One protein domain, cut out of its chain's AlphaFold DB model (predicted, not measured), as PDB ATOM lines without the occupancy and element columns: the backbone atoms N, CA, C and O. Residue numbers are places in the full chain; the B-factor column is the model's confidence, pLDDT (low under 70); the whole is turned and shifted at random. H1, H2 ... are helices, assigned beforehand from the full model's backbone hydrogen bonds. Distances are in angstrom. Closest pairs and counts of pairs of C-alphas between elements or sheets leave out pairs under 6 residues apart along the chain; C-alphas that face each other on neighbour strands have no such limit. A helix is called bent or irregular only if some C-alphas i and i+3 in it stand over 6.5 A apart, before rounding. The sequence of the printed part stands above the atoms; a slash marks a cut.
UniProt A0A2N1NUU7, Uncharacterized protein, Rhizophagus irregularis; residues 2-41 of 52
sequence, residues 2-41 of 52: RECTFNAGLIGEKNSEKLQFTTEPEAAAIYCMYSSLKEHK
ATOM      1  N   ARG A   2      70.382  93.898 129.010       94.12
ATOM      2  CA  ARG A   2      70.307  95.254 128.427       94.12
ATOM      3  C   ARG A   2      71.096  96.316 129.218       94.12
ATOM      4  O   ARG A   2      71.899  97.040 128.646       94.12
ATOM      5  N   GLU A   3      70.944  96.313 130.544       95.62
ATOM      6  CA  GLU A   3      71.731  97.151 131.465       95.62
ATOM      7  C   GLU A   3      73.239  96.898 131.363       95.62
ATOM      8  O   GLU A   3      74.023  97.832 131.289       95.62
ATOM      9  N   CYS A   4      73.655  95.631 131.315       95.88
ATOM     10  CA  CYS A   4      75.062  95.259 131.183       95.88
ATOM     11  C   CYS A   4      75.646  95.790 129.867       95.88
ATOM     12  O   CYS A   4      76.747  96.326 129.857       95.88
ATOM     13  N   THR A   5      74.895  95.678 128.768       95.81
ATOM     14  CA  THR A   5      75.278  96.189 127.445       95.81
ATOM     15  C   THR A   5      75.414  97.715 127.438       95.81
ATOM     16  O   THR A   5      76.361  98.236 126.851       95.81
ATOM     17  N   PHE A   6      74.506  98.425 128.116       96.31
ATOM     18  CA  PHE A   6      74.579  99.878 128.285       96.31
ATOM     19  C   PHE A   6      75.776 100.292 129.146       96.31
ATOM     20  O   PHE A   6      76.579 101.117 128.724       96.31
ATOM     21  N   ASN A   7      75.961  99.652 130.302       97.31
ATOM     22  CA  ASN A   7      77.070  99.939 131.214       97.31
ATOM     23  C   ASN A   7      78.438  99.591 130.606       97.31
ATOM     24  O   ASN A   7      79.434 100.217 130.949       97.31
ATOM     25  N   ALA A   8      78.490  98.634 129.673       96.94
ATOM     26  CA  ALA A   8      79.679  98.321 128.884       96.94
ATOM     27  C   ALA A   8      79.940  99.310 127.726       96.94
ATOM     28  O   ALA A   8      80.931  99.160 127.017       96.94
ATOM     29  N   GLY A   9      79.060 100.294 127.497       95.94
ATOM     30  CA  GLY A   9      79.205 101.293 126.433       95.94
ATOM     31  C   GLY A   9      78.937 100.765 125.018       95.94
ATOM     32  O   GLY A   9      79.302 101.418 124.044       95.94
ATOM     33  N   LEU A  10      78.305  99.593 124.882       95.25
ATOM     34  CA  LEU A  10      78.023  98.972 123.580       95.25
ATOM     35  C   LEU A  10      76.774  99.554 122.899       95.25
ATOM     36  O   LEU A  10      76.597  99.399 121.692       95.25
ATOM     37  N   ILE A  11      75.902 100.217 123.663       95.88
ATOM     38  CA  ILE A  11      74.734 100.947 123.160       95.88
ATOM     39  C   ILE A  11      74.666 102.328 123.815       95.88
ATOM     40  O   ILE A  11      74.936 102.462 125.005       95.88
ATOM     41  N   GLY A  12      74.277 103.348 123.045       93.88
ATOM     42  CA  GLY A  12      74.141 104.727 123.540       93.88
ATOM     43  C   GLY A  12      72.853 104.993 124.328       93.88
ATOM     44  O   GLY A  12      72.771 105.974 125.058       93.88
ATOM     45  N   GLU A  13      71.857 104.114 124.210       95.12
ATOM     46  CA  GLU A  13      70.593 104.208 124.938       95.12
ATOM     47  C   GLU A  13      70.212 102.835 125.495       95.12
ATOM     48  O   GLU A  13      70.091 101.860 124.750       95.12
ATOM     49  N   LYS A  14      69.989 102.764 126.811       93.56
ATOM     50  CA  LYS A  14      69.650 101.527 127.531       93.56
ATOM     51  C   LYS A  14      68.403 100.824 126.984       93.56
ATOM     52  O   LYS A  14      68.349  99.595 126.978       93.56
ATOM     53  N   ASN A  15      67.416 101.592 126.528       92.00
ATOM     54  CA  ASN A  15      66.124 101.087 126.061       92.00
ATOM     55  C   ASN A  15      65.994 101.076 124.533       92.00
ATOM     56  O   ASN A  15      64.885 100.952 124.029       92.00
ATOM     57  N   SER A  16      67.115 101.147 123.808       92.00
ATOM     58  CA  SER A  16      67.105 101.133 122.348       92.00
ATOM     59  C   SER A  16      66.352  99.919 121.796       92.00
ATOM     60  O   SER A  16      66.715  98.765 122.060       92.00
ATOM     61  N   GLU A  17      65.343 100.189 120.969       91.44
ATOM     62  CA  GLU A  17      64.553  99.174 120.258       91.44
ATOM     63  C   GLU A  17      65.379  98.425 119.199       91.44
ATOM     64  O   GLU A  17      64.997  97.353 118.736       91.44
ATOM     65  N   LYS A  18      66.558  98.956 118.842       90.44
ATOM     66  CA  LYS A  18      67.479  98.323 117.888       90.44
ATOM     67  C   LYS A  18      68.192  97.102 118.470       90.44
ATOM     68  O   LYS A  18      68.713  96.294 117.706       90.44
ATOM     69  N   LEU A  19      68.245  96.961 119.797       92.94
ATOM     70  CA  LEU A  19      68.844  95.796 120.443       92.94
ATOM     71  C   LEU A  19      67.774  94.721 120.663       92.94
ATOM     72  O   LEU A  19      66.877  94.880 121.493       92.94
ATOM     73  N   GLN A  20      67.895  93.602 119.960       92.44
ATOM     74  CA  GLN A  20      67.015  92.450 120.130       92.44
ATOM     75  C   GLN A  20      67.766  91.329 120.841       92.44
ATOM     76  O   GLN A  20      68.954  91.114 120.608       92.44
ATOM     77  N   PHE A  21      67.065  90.632 121.729       92.31
ATOM     78  CA  PHE A  21      67.559  89.400 122.324       92.31
ATOM     79  C   PHE A  21      66.791  88.252 121.695       92.31
ATOM     80  O   PHE A  21      65.571  88.311 121.579       92.31
ATOM     81  N   THR A  22      67.525  87.224 121.315       94.00
ATOM     82  CA  THR A  22      66.995  85.948 120.857       94.00
ATOM     83  C   THR A  22      67.601  84.867 121.735       94.00
ATOM     84  O   THR A  22      68.596  85.100 122.436       94.00
ATOM     85  N   THR A  23      66.979  83.702 121.754       95.56
ATOM     86  CA  THR A  23      67.543  82.554 122.455       95.56
ATOM     87  C   THR A  23      68.693  81.953 121.644       95.56
ATOM     88  O   THR A  23      68.776  82.112 120.427       95.56
ATOM     89  N   GLU A  24      69.603  81.251 122.316       94.44
ATOM     90  CA  GLU A  24      70.685  80.526 121.642       94.44
ATOM     91  C   GLU A  24      70.181  79.566 120.536       94.44
ATOM     92  O   GLU A  24      70.688  79.671 119.416       94.44
ATOM     93  N   PRO A  25      69.168  78.695 120.761       95.38
ATOM     94  CA  PRO A  25      68.699  77.788 119.713       95.38
ATOM     95  C   PRO A  25      68.064  78.514 118.520       95.38
ATOM     96  O   PRO A  25      68.241  78.073 117.386       95.38
ATOM     97  N   GLU A  26      67.372  79.637 118.734       94.56
ATOM     98  CA  GLU A  26      66.845  80.461 117.637       94.56
ATOM     99  C   GLU A  26      67.976  81.066 116.793       94.56
ATOM    100  O   GLU A  26      67.941  80.987 115.564       94.56
ATOM    101  N   ALA A  27      69.017  81.613 117.433       92.19
ATOM    102  CA  ALA A  27      70.186  82.137 116.728       92.19
ATOM    103  C   ALA A  27      70.916  81.041 115.932       92.19
ATOM    104  O   ALA A  27      71.291  81.259 114.776       92.19
ATOM    105  N   ALA A  28      71.075  79.851 116.522       91.56
ATOM    106  CA  ALA A  28      71.658  78.693 115.851       91.56
ATOM    107  C   ALA A  28      70.810  78.242 114.649       91.56
ATOM    108  O   ALA A  28      71.358  78.001 113.573       91.56
ATOM    109  N   ALA A  29      69.482  78.187 114.788       92.31
ATOM    110  CA  ALA A  29      68.578  77.823 113.700       92.31
ATOM    111  C   ALA A  29      68.664  78.811 112.528       92.31
ATOM    112  O   ALA A  29      68.852  78.385 111.387       92.31
ATOM    113  N   ILE A  30      68.614  80.122 112.800       89.94
ATOM    114  CA  ILE A  30      68.751  81.164 111.769       89.94
ATOM    115  C   ILE A  30      70.098  81.039 111.054       89.94
ATOM    116  O   ILE A  30      70.151  81.093 109.823       89.94
ATOM    117  N   TYR A  31      71.187  80.846 111.802       88.81
ATOM    118  CA  TYR A  31      72.518  80.697 111.220       88.81
ATOM    119  C   TYR A  31      72.624  79.460 110.322       88.81
ATOM    120  O   TYR A  31      73.138  79.559 109.206       88.81
ATOM    121  N   CYS A  32      72.121  78.311 110.777       88.06
ATOM    122  CA  CYS A  32      72.108  77.079 109.993       88.06
ATOM    123  C   CYS A  32      71.277  77.246 108.719       88.06
ATOM    124  O   CYS A  32      71.746  76.903 107.640       88.06
ATOM    125  N   MET A  33      70.083  77.838 108.819       87.81
ATOM    126  CA  MET A  33      69.244  78.131 107.656       87.81
ATOM    127  C   MET A  33      69.965  79.047 106.669       87.81
ATOM    128  O   MET A  33      70.049  78.726 105.488       87.81
ATOM    129  N   TYR A  34      70.541  80.155 107.138       84.88
ATOM    130  CA  TYR A  34      71.253  81.095 106.275       84.88
ATOM    131  C   TYR A  34      72.485  80.462 105.616       84.88
ATOM    132  O   TYR A  34      72.722  80.669 104.427       84.88
ATOM    133  N   SER A  35      73.250  79.667 106.366       79.50
ATOM    134  CA  SER A  35      74.433  78.965 105.858       79.50
ATOM    135  C   SER A  35      74.050  77.964 104.772       79.50
ATOM    136  O   SER A  35      74.593  78.036 103.672       79.50
ATOM    137  N   SER A  36      73.036  77.131 105.020       74.88
ATOM    138  CA  SER A  36      72.503  76.191 104.029       74.88
ATOM    139  C   SER A  36      71.969  76.911 102.785       74.88
ATOM    140  O   SER A  36      72.279  76.533 101.658       74.88
ATOM    141  N   LEU A  37      71.218  78.004 102.957       69.00
ATOM    142  CA  LEU A  37      70.703  78.805 101.838       69.00
ATOM    143  C   LEU A  37      71.831  79.456 101.019       69.00
ATOM    144  O   LEU A  37      71.727  79.553  99.794       69.00
ATOM    145  N   LYS A  38      72.916  79.883 101.674       70.12
ATOM    146  CA  LYS A  38      74.103  80.451 101.023       70.12
ATOM    147  C   LYS A  38      74.884  79.393 100.244       70.12
ATOM    148  O   LYS A  38      75.286  79.668  99.114       70.12
ATOM    149  N   GLU A  39      75.071  78.196 100.803       68.75
ATOM    150  CA  GLU A  39      75.747  77.085 100.117       68.75
ATOM    151  C   GLU A  39      74.984  76.629  98.870       68.75
ATOM    152  O   GLU A  39      75.587  76.384  97.825       68.75
ATOM    153  N   HIS A  40      73.652  76.615  98.931       69.00
ATOM    154  CA  HIS A  40      72.808  76.234  97.800       69.00
ATOM    155  C   HIS A  40      72.464  77.395  96.843       69.00
ATOM    156  O   HIS A  40      71.717  77.183  95.891       69.00
ATOM    157  N   LYS A  41      73.010  78.610  97.049       63.25
ATOM    158  CA  LYS A  41      72.679  79.844  96.294       63.25
ATOM    159  C   LYS A  41      71.175  80.155  96.226       63.25
ATOM    160  O   LYS A  41      70.727  80.855  95.325       63.25
TER     161      LYS A  41
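Overview. This is residues 2 to 41 of the 52 residues of an uncharacterized protein of Rhizophagus irregularis (UniProt A0A2N1NUU7). A short helix, H1, with a loop folded beside it makes a small head at one end, and from it the chain runs out to one long helix, H2, which sticks out as an arm with residues 22 to 41 standing free. The two helices have no contact. The printed part has 40 residues, with two named helices in the order H1, H2 and no named strand; the class is all helix. The whole is extended, a rod, with a radius of gyration of the C-alphas of 14.5 A and spans of 40 by 19 by 16 A.

Along the chain. H1 is residues 2 to 7, from C-alpha 2 at (70.307, 95.254, 128.427). Residues 8 to 23 hold no named element. H2 is residues 24 to 39, 22.4 A from first to last C-alpha, and ends with C-alpha 39 at (75.747, 77.085, 100.117).

Arrangement. H1 and H2 are apart, with no C-alpha of the one within 8 A of the other. Residues 22 to 41, of which 24 to 39 belong to H2, stand free. In H1 and H2 every O i to N i+4 pair is within hydrogen-bond range.

Size, cuts and confidence. The C-alphas of Asn 7 and His 40, the two farthest apart, are 41.2 A apart. The printed part has no cut, and the link from H1 to H2, 16 residues, is long. Mean pLDDT of the printed part is 89.2; residue 37 and residues 39 to 41 are under 70.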